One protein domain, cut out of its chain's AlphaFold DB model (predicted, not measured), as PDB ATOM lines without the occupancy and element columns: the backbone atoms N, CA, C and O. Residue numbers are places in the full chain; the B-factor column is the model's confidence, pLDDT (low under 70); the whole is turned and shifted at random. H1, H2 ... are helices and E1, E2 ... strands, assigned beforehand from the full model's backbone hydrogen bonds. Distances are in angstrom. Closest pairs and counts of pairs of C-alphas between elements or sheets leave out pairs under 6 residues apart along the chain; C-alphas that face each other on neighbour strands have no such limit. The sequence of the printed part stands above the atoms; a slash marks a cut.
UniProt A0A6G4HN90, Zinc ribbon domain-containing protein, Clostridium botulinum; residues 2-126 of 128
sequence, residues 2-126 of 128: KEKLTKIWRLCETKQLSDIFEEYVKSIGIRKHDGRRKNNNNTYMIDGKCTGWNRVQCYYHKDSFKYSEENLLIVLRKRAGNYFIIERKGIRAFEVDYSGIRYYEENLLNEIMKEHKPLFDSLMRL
ATOM      1  N   LYS A   2       1.088  36.052  47.829       94.69
ATOM      2  CA  LYS A   2       0.449  34.762  48.167       94.69
ATOM      3  C   LYS A   2      -0.725  34.888  49.142       94.69
ATOM      4  O   LYS A   2      -1.833  34.493  48.813       94.69
ATOM      5  N   GLU A   3      -0.510  35.517  50.297       95.19
ATOM      6  CA  GLU A   3      -1.558  35.701  51.311       95.19
ATOM      7  C   GLU A   3      -2.782  36.461  50.796       95.19
ATOM      8  O   GLU A   3      -3.909  36.067  51.081       95.19
ATOM      9  N   LYS A   4      -2.580  37.525  50.011       96.19
ATOM     10  CA  LYS A   4      -3.682  38.312  49.450       96.19
ATOM     11  C   LYS A   4      -4.484  37.499  48.433       96.19
ATOM     12  O   LYS A   4      -5.707  37.500  48.502       96.19
ATOM     13  N   LEU A   5      -3.818  36.747  47.553       97.06
ATOM     14  CA  LEU A   5      -4.489  35.850  46.603       97.06
ATOM     15  C   LEU A   5      -5.233  34.712  47.315       97.06
ATOM     16  O   LEU A   5      -6.365  34.399  46.956       97.06
ATOM     17  N   THR A   6      -4.659  34.152  48.381       96.44
ATOM     18  CA  THR A   6      -5.343  33.169  49.234       96.44
ATOM     19  C   THR A   6      -6.560  33.780  49.934       96.44
ATOM     20  O   THR A   6      -7.599  33.129  50.030       96.44
ATOM     21  N   LYS A   7      -6.485  35.034  50.399       96.88
ATOM     22  CA  LYS A   7      -7.652  35.748  50.943       96.88
ATOM     23  C   LYS A   7      -8.718  35.977  49.870       96.88
ATOM     24  O   LYS A   7      -9.887  35.746  50.156       96.88
ATOM     25  N   ILE A   8      -8.335  36.346  48.643       97.06
ATOM     26  CA  ILE A   8      -9.271  36.508  47.518       97.06
ATOM     27  C   ILE A   8      -9.975  35.179  47.257       97.06
ATOM     28  O   ILE A   8     -11.198  35.134  47.226       97.06
ATOM     29  N   TRP A   9      -9.223  34.083  47.160       97.12
ATOM     30  CA  TRP A   9      -9.790  32.744  47.009       97.12
ATOM     31  C   TRP A   9     -10.802  32.402  48.111       97.12
ATOM     32  O   TRP A   9     -11.859  31.838  47.825       97.12
ATOM     33  N   ARG A  10     -10.522  32.769  49.367       94.75
ATOM     34  CA  ARG A  10     -11.421  32.514  50.502       94.75
ATOM     35  C   ARG A  10     -12.681  33.379  50.474       94.75
ATOM     36  O   ARG A  10     -13.759  32.835  50.686       94.75
ATOM     37  N   LEU A  11     -12.554  34.676  50.194       95.25
ATOM     38  CA  LEU A  11     -13.627  35.663  50.381       95.25
ATOM     39  C   LEU A  11     -14.430  35.981  49.115       95.25
ATOM     40  O   LEU A  11     -15.618  36.257  49.209       95.25
ATOM     41  N   CYS A  12     -13.801  35.952  47.941       95.94
ATOM     42  CA  CYS A  12     -14.458  36.308  46.686       95.94
ATOM     43  C   CYS A  12     -15.443  35.216  46.276       95.94
ATOM     44  O   CYS A  12     -15.096  34.039  46.329       95.94
ATOM     45  N   GLU A  13     -16.640  35.590  45.833       95.56
ATOM     46  CA  GLU A  13     -17.633  34.663  45.282       95.56
ATOM     47  C   GLU A  13     -17.510  34.534  43.757       95.56
ATOM     48  O   GLU A  13     -17.025  35.431  43.072       95.56
ATOM     49  N   THR A  14     -17.979  33.425  43.179       96.69
ATOM     50  CA  THR A  14     -17.853  33.167  41.729       96.69
ATOM     51  C   THR A  14     -18.541  34.226  40.863       96.69
ATOM     52  O   THR A  14     -17.977  34.642  39.854       96.69
ATOM     53  N   LYS A  15     -19.729  34.700  41.262       95.94
ATOM     54  CA  LYS A  15     -20.417  35.815  40.587       95.94
ATOM     55  C   LYS A  15     -19.671  37.140  40.756       95.94
ATOM     56  O   LYS A  15     -19.517  37.891  39.807       95.94
ATOM     57  N   GLN A  16     -19.131  37.395  41.943       96.69
ATOM     58  CA  GLN A  16     -18.353  38.608  42.183       96.69
ATOM     59  C   GLN A  16     -17.093  38.645  41.307       96.69
ATOM     60  O   GLN A  16     -16.777  39.680  40.726       96.69
ATOM     61  N   LEU A  17     -16.403  37.508  41.153       98.00
ATOM     62  CA  LEU A  17     -15.274  37.409  40.234       98.00
ATOM     63  C   LEU A  17     -15.699  37.655  38.779       98.00
ATOM     64  O   LEU A  17     -14.975  38.352  38.071       98.00
ATOM     65  N   SER A  18     -16.844  37.120  38.327       97.88
ATOM     66  CA  SER A  18     -17.314  37.406  36.963       97.88
ATOM     67  C   SER A  18     -17.591  38.881  36.746       97.88
ATOM     68  O   SER A  18     -17.208  39.403  35.704       97.88
ATOM     69  N   ASP A  19     -18.223  39.540  37.714       97.75
ATOM     70  CA  ASP A  19     -18.634  40.936  37.582       97.75
ATOM     71  C   ASP A  19     -17.400  41.848  37.531       97.75
ATOM     72  O   ASP A  19     -17.241  42.618  36.584       97.75
ATOM     73  N   ILE A  20     -16.451  41.661  38.462       98.38
ATOM     74  CA  ILE A  20     -15.169  42.388  38.482       98.38
ATOM     75  C   ILE A  20     -14.393  42.174  37.177       98.38
ATOM     76  O   ILE A  20     -13.824  43.113  36.613       98.38
ATOM     77  N   PHE A  21     -14.347  40.934  36.685       98.56
ATOM     78  CA  PHE A  21     -13.652  40.623  35.443       98.56
ATOM     79  C   PHE A  21     -14.333  41.268  34.232       98.56
ATOM     80  O   PHE A  21     -13.646  41.832  33.382       98.56
ATOM     81  N   GLU A  22     -15.665  41.205  34.148       98.31
ATOM     82  CA  GLU A  22     -16.440  41.782  33.049       98.31
ATOM     83  C   GLU A  22     -16.301  43.309  33.000       98.31
ATOM     84  O   GLU A  22     -16.112  43.876  31.921       98.31
ATOM     85  N   GLU A  23     -16.352  43.979  34.152       98.25
ATOM     86  CA  GLU A  23     -16.104  45.419  34.263       98.25
ATOM     87  C   GLU A  23     -14.695  45.780  33.786       98.25
ATOM     88  O   GLU A  23     -14.532  46.683  32.960       98.25
ATOM     89  N   TYR A  24     -13.684  45.030  34.234       98.38
ATOM     90  CA  TYR A  24     -12.302  45.215  33.806       98.38
ATOM     91  C   TYR A  24     -12.150  45.124  32.282       98.38
ATOM     92  O   TYR A  24     -11.679  46.077  31.657       98.38
ATOM     93  N   VAL A  25     -12.561  44.018  31.658       97.62
ATOM     94  CA  VAL A  25     -12.367  43.820  30.210       97.62
ATOM     95  C   VAL A  25     -13.171  44.824  29.380       97.62
ATOM     96  O   VAL A  25     -12.696  45.272  28.335       97.62
ATOM     97  N   LYS A  26     -14.346  45.258  29.857       96.44
ATOM     98  CA  LYS A  26     -15.105  46.349  29.226       96.44
ATOM     99  C   LYS A  26     -14.372  47.685  29.327       96.44
ATOM    100  O   LYS A  26     -14.325  48.410  28.336       96.44
ATOM    101  N   SER A  27     -13.768  47.995  30.479       97.31
ATOM    102  CA  SER A  27     -13.024  49.247  30.695       97.31
ATOM    103  C   SER A  27     -11.827  49.418  29.754       97.31
ATOM    104  O   SER A  27     -11.491  50.540  29.387       97.31
ATOM    105  N   ILE A  28     -11.221  48.310  29.312       96.19
ATOM    106  CA  ILE A  28     -10.119  48.303  28.340       96.19
ATOM    107  C   ILE A  28     -10.592  48.020  26.899       96.19
ATOM    108  O   ILE A  28      -9.783  47.717  26.024       96.19
ATOM    109  N   GLY A  29     -11.900  48.128  26.633       95.44
ATOM    110  CA  GLY A  29     -12.480  48.066  25.287       95.44
ATOM    111  C   GLY A  29     -12.536  46.669  24.661       95.44
ATOM    112  O   GLY A  29     -12.697  46.542  23.445       95.44
ATOM    113  N   ILE A  30     -12.405  45.605  25.458       96.69
ATOM    114  CA  ILE A  30     -12.416  44.228  24.958       96.69
ATOM    115  C   ILE A  30     -13.854  43.748  24.814       96.69
ATOM    116  O   ILE A  30     -14.679  43.843  25.725       96.69
ATOM    117  N   ARG A  31     -14.165  43.190  23.646       95.00
ATOM    118  CA  ARG A  31     -15.501  42.673  23.344       95.00
ATOM    119  C   ARG A  31     -15.673  41.233  23.816       95.00
ATOM    120  O   ARG A  31     -14.723  40.456  23.870       95.00
ATOM    121  N   LYS A  32     -16.918  40.842  24.056       96.25
ATOM    122  CA  LYS A  32     -17.257  39.445  24.326       96.25
ATOM    123  C   LYS A  32     -17.031  38.583  23.080       96.25
ATOM    124  O   LYS A  32     -17.223  39.053  21.954       96.25
ATOM    125  N   HIS A  33     -16.634  37.332  23.286       94.56
ATOM    126  CA  HIS A  33     -16.550  36.330  22.231       94.56
ATOM    127  C   HIS A  33     -17.893  36.192  21.494       94.56
ATOM    128  O   HIS A  33     -18.956  36.147  22.118       94.56
ATOM    129  N   ASP A  34     -17.828  36.099  20.165       92.69
ATOM    130  CA  ASP A  34     -18.979  35.854  19.296       92.69
ATOM    131  C   ASP A  34     -18.621  34.767  18.280       92.69
ATOM    132  O   ASP A  34     -17.845  35.001  17.348       92.69
ATOM    133  N   GLY A  35     -19.203  33.580  18.455       89.06
ATOM    134  CA  GLY A  35     -18.944  32.412  17.609       89.06
ATOM    135  C   GLY A  35     -19.366  32.593  16.148       89.06
ATOM    136  O   GLY A  35     -18.963  31.814  15.293       89.06
ATOM    137  N   ARG A  36     -20.139  33.641  15.831       91.44
ATOM    138  CA  ARG A  36     -20.521  33.984  14.451       91.44
ATOM    139  C   ARG A  36     -19.437  34.762  13.703       91.44
ATOM    140  O   ARG A  36     -19.510  34.897  12.483       91.44
ATOM    141  N   ARG A  37     -18.446  35.315  14.409       89.44
ATOM    142  CA  ARG A  37     -17.378  36.127  13.811       89.44
ATOM    143  C   ARG A  37     -16.170  35.274  13.450       89.44
ATOM    144  O   ARG A  37     -15.761  34.403  14.205       89.44
ATOM    145  N   LYS A  38     -15.537  35.613  12.323       85.12
ATOM    146  CA  LYS A  38     -14.303  34.961  11.855       85.12
ATOM    147  C   LYS A  38     -13.069  35.319  12.688       85.12
ATOM    148  O   LYS A  38     -12.165  34.509  12.814       85.12
ATOM    149  N   ASN A  39     -13.022  36.533  13.237       88.81
ATOM    150  CA  ASN A  39     -11.926  36.995  14.084       88.81
ATOM    151  C   ASN A  39     -12.429  37.073  15.527       88.81
ATOM    152  O   ASN A  39     -13.413  37.768  15.775       88.81
ATOM    153  N   ASN A  40     -11.754  36.402  16.461       90.00
ATOM    154  CA  ASN A  40     -11.981  36.495  17.909       90.00
ATOM    155  C   ASN A  40     -10.672  36.691  18.694       90.00
ATOM    156  O   ASN A  40     -10.624  36.458  19.897       90.00
ATOM    157  N   ASN A  41      -9.634  37.195  18.024       90.31
ATOM    158  CA  ASN A  41      -8.279  37.292  18.565       90.31
ATOM    159  C   ASN A  41      -8.152  38.308  19.703       90.31
ATOM    160  O   ASN A  41      -7.187  38.258  20.443       90.31
ATOM    161  N   ASN A  42      -9.109  39.223  19.857       94.56
ATOM    162  CA  ASN A  42      -9.155  40.147  20.985       94.56
ATOM    163  C   ASN A  42     -10.551  40.125  21.612       94.56
ATOM    164  O   ASN A  42     -11.430  40.901  21.218       94.56
ATOM    165  N   THR A  43     -10.795  39.144  22.480       96.81
ATOM    166  CA  THR A  43     -12.117  38.889  23.064       96.81
ATOM    167  C   THR A  43     -12.037  38.343  24.480       96.81
ATOM    168  O   THR A  43     -11.006  37.830  24.899       96.81
ATOM    169  N   TYR A  44     -13.141  38.415  25.220       97.50
ATOM    170  CA  TYR A  44     -13.275  37.746  26.510       97.50
ATOM    171  C   TYR A  44     -14.459  36.774  26.538       97.50
ATOM    172  O   TYR A  44     -15.436  36.923  25.797       97.50
ATOM    173  N   MET A  45     -14.398  35.798  27.438       96.38
ATOM    174  CA  MET A  45     -15.485  34.867  27.727       96.38
ATOM    175  C   MET A  45     -15.567  34.623  29.234       96.38
ATOM    176  O   MET A  45     -14.552  34.576  29.917       96.38
ATOM    177  N   ILE A  46     -16.782  34.465  29.754       97.25
ATOM    178  CA  ILE A  46     -17.023  34.102  31.152       97.25
ATOM    179  C   ILE A  46     -17.921  32.875  31.148       97.25
ATOM    180  O   ILE A  46     -19.059  32.938  30.673       97.25
ATOM    181  N   ASP A  47     -17.411  31.777  31.689       95.62
ATOM    182  CA  ASP A  47     -18.124  30.516  31.809       95.62
ATOM    183  C   ASP A  47     -18.366  30.167  33.281       95.62
ATOM    184  O   ASP A  47     -17.477  29.697  33.989       95.62
ATOM    185  N   GLY A  48     -19.590  30.415  33.745       91.62
ATOM    186  CA  GLY A  48     -20.037  30.018  35.084       91.62
ATOM    187  C   GLY A  48     -21.488  29.547  35.152       91.62
ATOM    188  O   GLY A  48     -21.832  28.717  35.996       91.62
ATOM    189  N   LYS A  49     -22.337  29.997  34.216       86.56
ATOM    190  CA  LYS A  49     -23.758  29.620  34.151       86.56
ATOM    191  C   LYS A  49     -23.958  28.111  33.998       86.56
ATOM    192  O   LYS A  49     -24.832  27.566  34.663       86.56
ATOM    193  N   CYS A  50     -23.133  27.435  33.192       82.19
ATOM    194  CA  CYS A  50     -23.250  25.991  32.958       82.19
ATOM    195  C   CYS A  50     -22.997  25.154  34.224       82.19
ATOM    196  O   CYS A  50     -23.479  24.033  34.330       82.19
ATOM    197  N   THR A  51     -22.281  25.708  35.209       83.19
ATOM    198  CA  THR A  51     -21.977  25.023  36.471       83.19
ATOM    199  C   THR A  51     -22.912  25.422  37.610       83.19
ATOM    200  O   THR A  51     -22.657  25.065  38.760       83.19
ATOM    201  N   GLY A  52     -23.959  26.211  37.329       87.75
ATOM    202  CA  GLY A  52     -24.804  26.805  38.365       87.75
ATOM    203  C   GLY A  52     -24.037  27.772  39.271       87.75
ATOM    204  O   GLY A  52     -24.365  27.884  40.447       87.75
ATOM    205  N   TRP A  53     -23.000  28.438  38.746       91.62
ATOM    206  CA  TRP A  53     -22.094  29.321  39.495       91.62
ATOM    207  C   TRP A  53     -21.255  28.628  40.579       91.62
ATOM    208  O   TRP A  53     -20.659  29.293  41.421       91.62
ATOM    209  N   ASN A  54     -21.126  27.302  40.545       92.94
ATOM    210  CA  ASN A  54     -20.198  26.581  41.426       92.94
ATOM    211  C   ASN A  54     -18.729  26.836  41.053       92.94
ATOM    212  O   ASN A  54     -17.841  26.818  41.914       92.94
ATOM    213  N   ARG A  55     -18.490  27.064  39.759       96.06
ATOM    214  CA  ARG A  55     -17.218  27.432  39.144       96.06
ATOM    215  C   ARG A  55     -17.453  28.611  38.209       96.06
ATOM    216  O   ARG A  55     -18.465  28.648  37.517       96.06
ATOM    217  N   VAL A  56     -16.496  29.521  38.139       97.56
ATOM    218  CA  VAL A  56     -16.404  30.504  37.063       97.56
ATOM    219  C   VAL A  56     -15.021  30.428  36.431       97.56
ATOM    220  O   VAL A  56     -14.019  30.290  37.134       97.56
ATOM    221  N   GLN A  57     -14.978  30.490  35.106       97.62
ATOM    222  CA  GLN A  57     -13.760  30.599  34.314       97.62
ATOM    223  C   GLN A  57     -13.846  31.882  33.492       97.62
ATOM    224  O   GLN A  57     -14.786  32.063  32.718       97.62
ATOM    225  N   CYS A  58     -12.894  32.783  33.698       98.25
ATOM    226  CA  CYS A  58     -12.817  34.072  33.030       98.25
ATOM    227  C   CYS A  58     -11.630  34.058  32.070       98.25
ATOM    228  O   CYS A  58     -10.484  33.987  32.511       98.25
ATOM    229  N   TYR A  59     -11.919  34.115  30.777       97.75
ATOM    230  CA  TYR A  59     -10.949  34.055  29.691       97.75
ATOM    231  C   TYR A  59     -10.793  35.440  29.076       97.75
ATOM    232  O   TYR A  59     -11.791  36.080  28.735       97.75
ATOM    233  N   TYR A  60      -9.556  35.875  28.874       97.75
ATOM    234  CA  TYR A  60      -9.216  37.009  28.025       97.75
ATOM    235  C   TYR A  60      -8.185  36.571  26.982       97.75
ATOM    236  O   TYR A  60      -7.071  36.161  27.305       97.75
ATOM    237  N   HIS A  61      -8.582  36.678  25.721       95.88
ATOM    238  CA  HIS A  61      -7.794  36.394  24.534       95.88
ATOM    239  C   HIS A  61      -7.282  37.691  23.921       95.88
ATOM    240  O   HIS A  61      -8.063  38.620  23.706       95.88
ATOM    241  N   LYS A  62      -5.988  37.715  23.603       94.25
ATOM    242  CA  LYS A  62      -5.303  38.798  22.897       94.25
ATOM    243  C   LYS A  62      -4.385  38.168  21.852       94.25
ATOM    244  O   LYS A  62      -3.671  37.220  22.164       94.25
ATOM    245  N   ASP A  63      -4.453  38.654  20.620       91.31
ATOM    246  CA  ASP A  63      -3.759  38.166  19.418       91.31
ATOM    247  C   ASP A  63      -4.095  36.726  18.963       91.31
ATOM    248  O   ASP A  63      -4.006  36.435  17.769       91.31
ATOM    249  N   SER A  64      -4.594  35.858  19.849       88.31
ATOM    250  CA  SER A  64      -5.045  34.496  19.542       88.31
ATOM    251  C   SER A  64      -6.308  34.107  20.308       88.31
ATOM    252  O   SER A  64      -6.486  34.480  21.463       88.31
ATOM    253  N   PHE A  65      -7.172  33.314  19.666       88.38
ATOM    254  CA  PHE A  65      -8.349  32.685  20.280       88.38
ATOM    255  C   PHE A  65      -8.180  31.164  20.474       88.38
ATOM    256  O   PHE A  65      -9.142  30.450  20.749       88.38
ATOM    257  N   LYS A  66      -6.973  30.623  20.281       88.62
ATOM    258  CA  LYS A  66      -6.741  29.194  20.507       88.62
ATOM    259  C   LYS A  66      -6.797  28.875  22.000       88.62
ATOM    260  O   LYS A  66      -6.448  29.699  22.843       88.62
ATOM    261  N   TYR A  67      -7.233  27.656  22.296       84.94
ATOM    262  CA  TYR A  67      -7.191  27.106  23.644       84.94
ATOM    263  C   TYR A  67      -5.749  27.064  24.161       84.94
ATOM    264  O   TYR A  67      -4.844  26.718  23.397       84.94
ATOM    265  N   SER A  68      -5.549  27.402  25.436       88.44
ATOM    266  CA  SER A  68      -4.223  27.521  26.061       88.44
ATOM    267  C   SER A  68      -3.331  28.600  25.435       88.44
ATOM    268  O   SER A  68      -2.126  28.608  25.661       88.44
ATOM    269  N   GLU A  69      -3.897  29.543  24.679       93.44
ATOM    270  CA  GLU A  69      -3.211  30.755  24.212       93.44
ATOM    271  C   GLU A  69      -3.849  32.032  24.790       93.44
ATOM    272  O   GLU A  69      -3.610  33.139  24.307       93.44
ATOM    273  N   GLU A  70      -4.655  31.900  25.847       95.81
ATOM    274  CA  GLU A  70      -5.251  33.020  26.567       95.81
ATOM    275  C   GLU A  70      -4.166  33.969  27.093       95.81
ATOM    276  O   GLU A  70      -3.162  33.556  27.682       95.81
ATOM    277  N   ASN A  71      -4.415  35.271  26.963       97.19
ATOM    278  CA  ASN A  71      -3.592  36.293  27.602       97.19
ATOM    279  C   ASN A  71      -3.757  36.263  29.128       97.19
ATOM    280  O   ASN A  71      -2.823  36.574  29.868       97.19
ATOM    281  N   LEU A  72      -4.955  35.895  29.586       98.31
ATOM    282  CA  LEU A  72      -5.281  35.679  30.986       98.31
ATOM    283  C   LEU A  72      -6.430  34.676  31.116       98.31
ATOM    284  O   LEU A  72      -7.485  34.848  30.504       98.31
ATOM    285  N   LEU A  73      -6.245  33.698  31.993       98.31
ATOM    286  CA  LEU A  73      -7.289  32.838  32.525       98.31
ATOM    287  C   LEU A  73      -7.323  32.989  34.049       98.31
ATOM    288  O   LEU A  73      -6.308  32.804  34.722       98.31
ATOM    289  N   ILE A  74      -8.496  33.304  34.600       98.38
ATOM    290  CA  ILE A  74      -8.751  33.235  36.041       98.38
ATOM    291  C   ILE A  74      -9.890  32.257  36.295       98.38
ATOM    292  O   ILE A  74     -10.984  32.403  35.746       98.38
ATOM    293  N   VAL A  75      -9.651  31.274  37.160       98.06
ATOM    294  CA  VAL A  75     -10.656  30.285  37.550       98.06
ATOM    295  C   VAL A  75     -10.878  30.347  39.046       98.06
ATOM    296  O   VAL A  75      -9.928  30.275  39.818       98.06
ATOM    297  N   LEU A  76     -12.141  30.404  39.456       98.06
ATOM    298  CA  LEU A  76     -12.539  30.244  40.849       98.06
ATOM    299  C   LEU A  76     -13.608  29.167  40.942       98.06
ATOM    300  O   LEU A  76     -14.624  29.213  40.247       98.06
ATOM    301  N   ARG A  77     -13.394  28.208  41.836       96.50
ATOM    302  CA  ARG A  77     -14.378  27.186  42.173       96.50
ATOM    303  C   ARG A  77     -14.607  27.178  43.673       96.50
ATOM    304  O   ARG A  77     -13.646  27.143  44.433       96.50
ATOM    305  N   LYS A  78     -15.877  27.188  44.082       93.69
ATOM    306  CA  LYS A  78     -16.293  27.172  45.494       93.69
ATOM    307  C   LYS A  78     -16.976  25.876  45.914       93.69
ATOM    308  O   LYS A  78     -16.986  25.549  47.097       93.69
ATOM    309  N   ARG A  79     -17.587  25.151  44.970       86.94
ATOM    310  CA  ARG A  79     -18.380  23.941  45.240       86.94
ATOM    311  C   ARG A  79     -18.001  22.792  44.303       86.94
ATOM    312  O   ARG A  79     -17.639  23.003  43.143       86.94
ATOM    313  N   ALA A  80     -18.125  21.564  44.819       79.06
ATOM    314  CA  ALA A  80     -17.717  20.319  44.152       79.06
ATOM    315  C   ALA A  80     -16.235  20.329  43.710       79.06
ATOM    316  O   ALA A  80     -15.885  19.840  42.645       79.06
ATOM    317  N   GLY A  81     -15.383  20.956  44.519       78.19
ATOM    318  CA  GLY A  81     -14.008  21.355  44.221       78.19
ATOM    319  C   GLY A  81     -13.800  22.776  44.747       78.19
ATOM    320  O   GLY A  81     -14.725  23.585  44.688       78.19
ATOM    321  N   ASN A  82     -12.639  23.074  45.324       92.81
ATOM    322  CA  ASN A  82     -12.372  24.389  45.903       92.81
ATOM    323  C   ASN A  82     -10.946  24.816  45.577       92.81
ATOM    324  O   ASN A  82     -10.001  24.291  46.166       92.81
ATOM    325  N   TYR A  83     -10.817  25.711  44.603       97.19
ATOM    326  CA  TYR A  83      -9.526  26.173  44.120       97.19
ATOM    327  C   TYR A  83      -9.630  27.528  43.423       97.19
ATOM    328  O   TYR A  83     -10.703  27.942  42.967       97.19
ATOM    329  N   PHE A  84      -8.486  28.191  43.314       98.25
ATOM    330  CA  PHE A  84      -8.309  29.425  42.566       98.25
ATOM    331  C   PHE A  84      -7.043  29.332  41.718       98.25
ATOM    332  O   PHE A  84      -5.981  28.988  42.237       98.25
ATOM    333  N   ILE A  85      -7.178  29.606  40.420       98.50
ATOM    334  CA  ILE A  85      -6.108  29.501  39.422       98.50
ATOM    335  C   ILE A  85      -5.980  30.830  38.683       98.50
ATOM    336  O   ILE A  85      -6.987  31.435  38.311       98.50
ATOM    337  N   ILE A  86      -4.738  31.239  38.442       98.69
ATOM    338  CA  ILE A  86      -4.365  32.297  37.501       98.69
ATOM    339  C   ILE A  86      -3.386  31.681  36.508       98.69
ATOM    340  O   ILE A  86      -2.408  31.055  36.918       98.69
ATOM    341  N   GLU A  87      -3.641  31.859  35.221       98.25
ATOM    342  CA  GLU A  87      -2.899  31.223  34.135       98.25
ATOM    343  C   GLU A  87      -2.753  32.174  32.940       98.25
ATOM    344  O   GLU A  87      -3.572  33.074  32.728       98.25
ATOM    345  N   ARG A  88      -1.696  31.970  32.153       97.94
ATOM    346  CA  ARG A  88      -1.470  32.621  30.859       97.94
ATOM    347  C   ARG A  88      -0.858  31.608  29.906       97.94
ATOM    348  O   ARG A  88       0.102  30.936  30.269       97.94
ATOM    349  N   LYS A  89      -1.381  31.532  28.680       96.31
ATOM    350  CA  LYS A  89      -0.876  30.649  27.617       96.31
ATOM    351  C   LYS A  89      -0.651  29.195  28.076       96.31
ATOM    352  O   LYS A  89       0.410  28.624  27.833       96.31
ATOM    353  N   GLY A  90      -1.605  28.618  28.812       95.00
ATOM    354  CA  GLY A  90      -1.491  27.241  29.307       95.00
ATOM    355  C   GLY A  90      -0.578  27.054  30.525       95.00
ATOM    356  O   GLY A  90      -0.462  25.942  31.036       95.00
ATOM    357  N   ILE A  91       0.096  28.110  30.994       97.25
ATOM    358  CA  ILE A  91       1.048  28.053  32.105       97.25
ATOM    359  C   ILE A  91       0.400  28.669  33.343       97.25
ATOM    360  O   ILE A  91       0.099  29.869  33.384       97.25
ATOM    361  N   ARG A  92       0.180  27.842  34.371       97.88
ATOM    362  CA  ARG A  92      -0.279  28.314  35.683       97.88
ATOM    363  C   ARG A  92       0.741  29.318  36.206       97.88
ATOM    364  O   ARG A  92       1.929  29.067  36.136       97.88
ATOM    365  N   ALA A  93       0.289  30.447  36.725       98.38
ATOM    366  CA  ALA A  93       1.113  31.402  37.464       98.38
ATOM    367  C   ALA A  93       0.863  31.266  38.970       98.38
ATOM    368  O   ALA A  93       1.758  31.423  39.798       98.38
ATOM    369  N   PHE A  94      -0.375  30.931  39.331       98.62
ATOM    370  CA  PHE A  94      -0.799  30.715  40.702       98.62
ATOM    371  C   PHE A  94      -1.879  29.641  40.754       98.62
ATOM    372  O   PHE A  94      -2.810  29.657  39.951       98.62
ATOM    373  N   GLU A  95      -1.788  28.758  41.741       98.38
ATOM    374  CA  GLU A  95      -2.851  27.823  42.085       98.38
ATOM    375  C   GLU A  95      -2.879  27.584  43.590       98.38
ATOM    376  O   GLU A  95      -1.858  27.273  44.211       98.38
ATOM    377  N   VAL A  96      -4.071  27.680  44.167       98.00
ATOM    378  CA  VAL A  96      -4.345  27.305  45.554       98.00
ATOM    379  C   VAL A  96      -5.583  26.426  45.601       98.00
ATOM    380  O   VAL A  96      -6.554  26.678  44.888       98.00
ATOM    381  N   ASP A  97      -5.549  25.415  46.457       96.31
ATOM    382  CA  ASP A  97      -6.693  24.577  46.791       96.31
ATOM    383  C   ASP A  97      -6.794  24.376  48.314       96.31
ATOM    384  O   ASP A  97      -6.098  25.016  49.109       96.31
ATOM    385  N   TYR A  98      -7.678  23.477  48.741       92.25
ATOM    386  CA  TYR A  98      -7.893  23.152  50.153       92.25
ATOM    387  C   TYR A  98      -6.644  22.642  50.896       92.25
ATOM    388  O   TYR A  98      -6.609  22.719  52.120       92.25
ATOM    389  N   SER A  99      -5.628  22.126  50.198       93.56
ATOM    390  CA  SER A  99      -4.363  21.686  50.803       93.56
ATOM    391  C   SER A  99      -3.281  22.771  50.788       93.56
ATOM    392  O   SER A  99      -2.167  22.522  51.242       93.56
ATOM    393  N   GLY A 100      -3.583  23.962  50.266       95.44
ATOM    394  CA  GLY A 100      -2.661  25.090  50.205       95.44
ATOM    395  C   GLY A 100      -2.249  25.457  48.782       95.44
ATOM    396  O   GLY A 100      -2.941  25.168  47.808       95.44
ATOM    397  N   ILE A 101      -1.133  26.175  48.667       97.50
ATOM    398  CA  ILE A 101      -0.616  26.648  47.378       97.50
ATOM    399  C   ILE A 101       0.023  25.462  46.653       97.50
ATOM    400  O   ILE A 101       0.984  24.880  47.150       97.50
ATOM    401  N   ARG A 102      -0.514  25.117  45.482       97.19
ATOM    402  CA  ARG A 102      -0.022  24.025  44.629       97.19
ATOM    403  C   ARG A 102       1.005  24.492  43.623       97.19
ATOM    404  O   ARG A 102       1.937  23.757  43.316       97.19
ATOM    405  N   TYR A 103       0.825  25.709  43.128       96.75
ATOM    406  CA  TYR A 103       1.683  26.282  42.112       96.75
ATOM    407  C   TYR A 103       1.879  27.776  42.357       96.75
ATOM    408  O   TYR A 103       0.946  28.493  42.727       96.75
ATOM    409  N   TYR A 104       3.110  28.242  42.164       97.44
ATOM    410  CA  TYR A 104       3.486  29.645  42.285       97.44
ATOM    411  C   TYR A 104       4.709  29.908  41.412       97.44
ATOM    412  O   TYR A 104       5.819  29.543  41.795       97.44
ATOM    413  N   GLU A 105       4.503  30.550  40.268       97.81
ATOM    414  CA  GLU A 105       5.589  31.070  39.437       97.81
ATOM    415  C   GLU A 105       5.535  32.594  39.515       97.81
ATOM    416  O   GLU A 105       4.597  33.246  39.053       97.81
ATOM    417  N   GLU A 106       6.503  33.147  40.234       96.88
ATOM    418  CA  GLU A 106       6.480  34.532  40.686       96.88
ATOM    419  C   GLU A 106       6.636  35.523  39.541       96.88
ATOM    420  O   GLU A 106       5.964  36.557  39.532       96.88
ATOM    421  N   ASN A 107       7.503  35.216  38.576       98.00
ATOM    422  CA  ASN A 107       7.815  36.139  37.492       98.00
ATOM    423  C   ASN A 107       6.601  36.315  36.576       98.00
ATOM    424  O   ASN A 107       6.139  37.438  36.375       98.00
ATOM    425  N   LEU A 108       6.008  35.210  36.132       98.19
ATOM    426  CA  LEU A 108       4.796  35.170  35.326       98.19
ATOM    427  C   LEU A 108       3.618  35.810  36.056       98.19
ATOM    428  O   LEU A 108       2.868  36.583  35.460       98.19
ATOM    429  N   LEU A 109       3.449  35.527  37.352       98.25
ATOM    430  CA  LEU A 109       2.390  36.157  38.137       98.25
ATOM    431  C   LEU A 109       2.573  37.677  38.184       98.25
ATOM    432  O   LEU A 109       1.608  38.411  37.970       98.25
ATOM    433  N   ASN A 110       3.792  38.159  38.429       98.19
ATOM    434  CA  ASN A 110       4.087  39.588  38.458       98.19
ATOM    435  C   ASN A 110       3.853  40.248  37.090       98.19
ATOM    436  O   ASN A 110       3.285  41.340  37.037       98.19
ATOM    437  N   GLU A 111       4.224  39.590  35.990       98.31
ATOM    438  CA  GLU A 111       3.938  40.055  34.628       98.31
ATOM    439  C   GLU A 111       2.432  40.176  34.370       98.31
ATOM    440  O   GLU A 111       1.957  41.236  33.954       98.31
ATOM    441  N   ILE A 112       1.671  39.122  34.685       98.38
ATOM    442  CA  ILE A 112       0.208  39.095  34.574       98.38
ATOM    443  C   ILE A 112      -0.407  40.225  35.403       98.38
ATOM    444  O   ILE A 112      -1.243  40.985  34.911       98.38
ATOM    445  N   MET A 113       0.009  40.366  36.661       97.88
ATOM    446  CA  MET A 113      -0.533  41.377  37.563       97.88
ATOM    447  C   MET A 113      -0.205  42.800  37.121       97.88
ATOM    448  O   MET A 113      -1.039  43.689  37.273       97.88
ATOM    449  N   LYS A 114       0.987  43.023  36.560       98.12
ATOM    450  CA  LYS A 114       1.391  44.323  36.022       98.12
ATOM    451  C   LYS A 114       0.583  44.686  34.778       98.12
ATOM    452  O   LYS A 114       0.117  45.817  34.674       98.12
ATOM    453  N   GLU A 115       0.394  43.746  33.856       98.12
ATOM    454  CA  GLU A 115      -0.375  43.974  32.628       98.12
ATOM    455  C   GLU A 115      -1.869  44.179  32.907       98.12
ATOM    456  O   GLU A 115      -2.506  45.061  32.333       98.12
ATOM    457  N   HIS A 116      -2.428  43.405  33.837       98.06
ATOM    458  CA  HIS A 116      -3.841  43.456  34.210       98.06
ATOM    459  C   HIS A 116      -4.065  44.213  35.523       98.06
ATOM    460  O   HIS A 116      -4.985  43.898  36.279       98.06
ATOM    461  N   LYS A 117      -3.239  45.224  35.815       97.88
ATOM    462  CA  LYS A 117      -3.256  45.936  37.101       97.88
ATOM    463  C   LYS A 117      -4.658  46.379  37.558       97.88
ATOM    464  O   LYS A 117      -4.980  46.101  38.711       97.88
ATOM    465  N   PRO A 118      -5.531  46.971  36.714       97.75
ATOM    466  CA  PRO A 118      -6.860  47.403  37.162       97.75
ATOM    467  C   PRO A 118      -7.751  46.257  37.669       97.75
ATOM    468  O   PRO A 118      -8.512  46.433  38.624       97.75
ATOM    469  N   LEU A 119      -7.628  45.066  37.070       98.19
ATOM    470  CA  LEU A 119      -8.327  43.862  37.521       98.19
ATOM    471  C   LEU A 119      -7.863  43.459  38.919       98.19
ATOM    472  O   LEU A 119      -8.672  43.265  39.825       98.19
ATOM    473  N   PHE A 120      -6.546  43.352  39.100       97.88
ATOM    474  CA  PHE A 120      -5.977  42.920  40.369       97.88
ATOM    475  C   PHE A 120      -6.155  43.965  41.466       97.88
ATOM    476  O   PHE A 120      -6.465  43.586  42.586       97.88
ATOM    477  N   ASP A 121      -6.059  45.259  41.165       97.44
ATOM    478  CA  ASP A 121      -6.394  46.323  42.116       97.44
ATOM    479  C   ASP A 121      -7.831  46.157  42.638       97.44
ATOM    480  O   ASP A 121      -8.064  46.248  43.844       97.44
ATOM    481  N   SER A 122      -8.783  45.858  41.747       97.44
ATOM    482  CA  SER A 122     -10.191  45.643  42.105       97.44
ATOM    483  C   SER A 122     -10.378  44.406  42.984       97.44
ATOM    484  O   SER A 122     -11.063  44.475  44.003       97.44
ATOM    485  N   LEU A 123      -9.705  43.295  42.664       97.06
ATOM    486  CA  LEU A 123      -9.714  42.090  43.501       97.06
ATOM    487  C   LEU A 123      -9.066  42.325  44.874       97.06
ATOM    488  O   LEU A 123      -9.553  41.824  45.885       97.06
ATOM    489  N   MET A 124      -7.983  43.102  44.937       96.00
ATOM    490  CA  MET A 124      -7.262  43.373  46.184       96.00
ATOM    491  C   MET A 124      -8.071  44.233  47.159       96.00
ATOM    492  O   MET A 124      -7.878  44.110  48.366       96.00
ATOM    493  N   ARG A 125      -9.011  45.054  46.674       95.50
ATOM    494  CA  ARG A 125      -9.947  45.800  47.534       95.50
ATOM    495  C   ARG A 125     -10.862  44.896  48.360       95.50
ATOM    496  O   ARG A 125     -11.380  45.352  49.366       95.50
ATOM    497  N   LEU A 126     -11.042  43.632  47.973       91.75
ATOM    498  CA  LEU A 126     -11.856  42.670  48.727       91.75
ATOM    499  C   LEU A 126     -11.171  42.161  50.002       91.75
ATOM    500  O   LEU A 126     -11.814  41.522  50.830       91.75
TER     501      LEU A 126
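What this domain is: This is residues 2 to 126 of the 128 residues of the protein "Zinc ribbon domain-containing protein" of Clostridium botulinum (UniProt A0A6G4HN90). A single six-stranded antiparallel sheet forms a wall, with helices H1, H2 and H3 covering one face and no named helix on the other, while the short helix H4 packs on H2 without reaching the sheet. The long link of residues 28 to 42 loops out at the E1 edge of the sheet. The 125 printed residues include four named helices and six named strands, in the order H1 H2 E1 E2 E3 E4 E5 E6 H3 H4, and the class is mixed, helices and strands. The strands form a meander, each the antiparallel neighbour of the one before, and with H1, H2 and H3 on one face the domain has two layers. It is compact, with a radius of gyration of the C-alphas of 13.8 A and spans of 42 by 34 by 25 A.

Where its parts are: H1, residues 2 to 11, begins at C-alpha 2 (0.449, 34.762, 48.167). H2, residues 14 to 27, measures 20.1 A. E1 is residues 43 to 47, E2 is 55 to 61 and 19.6 A long, E3 is 72 to 77, E4 is 83 to 88, E5 is 91 to 97 and 17.0 A long, and E6 is 100 to 104. H3 is residues 106 to 115, and H4, residues 117 to 124, ends at C-alpha 124 (-7.262, 43.373, 46.184).

How they stand to each other: The sheet runs E1 E2 E3 E4 E5 E6, with E1 and E6 as edge strands, and each two successive strands form a hairpin. Within hydrogen-bond range are N 45 and O 59 for E1 and E2, 2.9 A; N 58 and O 74 for E2 and E3, 2.8 A; N 75 and O 85 for E3 and E4, 2.9 A; N 84 and O 96 for E4 and E5, 2.9 A; and N 97 and O 100 for E5 and E6, 2.9 A. H2 lies over E1 and E2 at a height over the sheet of 9.1 A, along the strands, at 7 degrees to E2 on the local plane; the closest C-alphas of H2 and E2 are those of Thr 14 and Val 56, 5.6 A. On the same face, H1 runs slantwise over E4 and E5, at 55 degrees to E4 on the local plane, and H3 runs across them, at 81 degrees to E4 on the local plane. H4 is not on the sheet; it touches H2 at a shallow tilt of 25 degrees, opposite ways, closest at the C-alphas of Tyr 24 and Leu 119, 5.6 A. H4 and H1 only just touch, with 3 pairs of C-alphas within 8 A, the closest those of Ile 8 and Leu 123, 6.9 A. In H1, H2, H3 and H4 every O i to N i+4 pair is within hydrogen-bond range.

The domain as a whole: The two C-alphas farthest apart are those of Lys 38 and Ser 99, 42.3 A. The printed part has no cut, and the link from H2 to E1, 15 residues, is long. Mean pLDDT of the printed part is 95.1, and no printed residue is under 70.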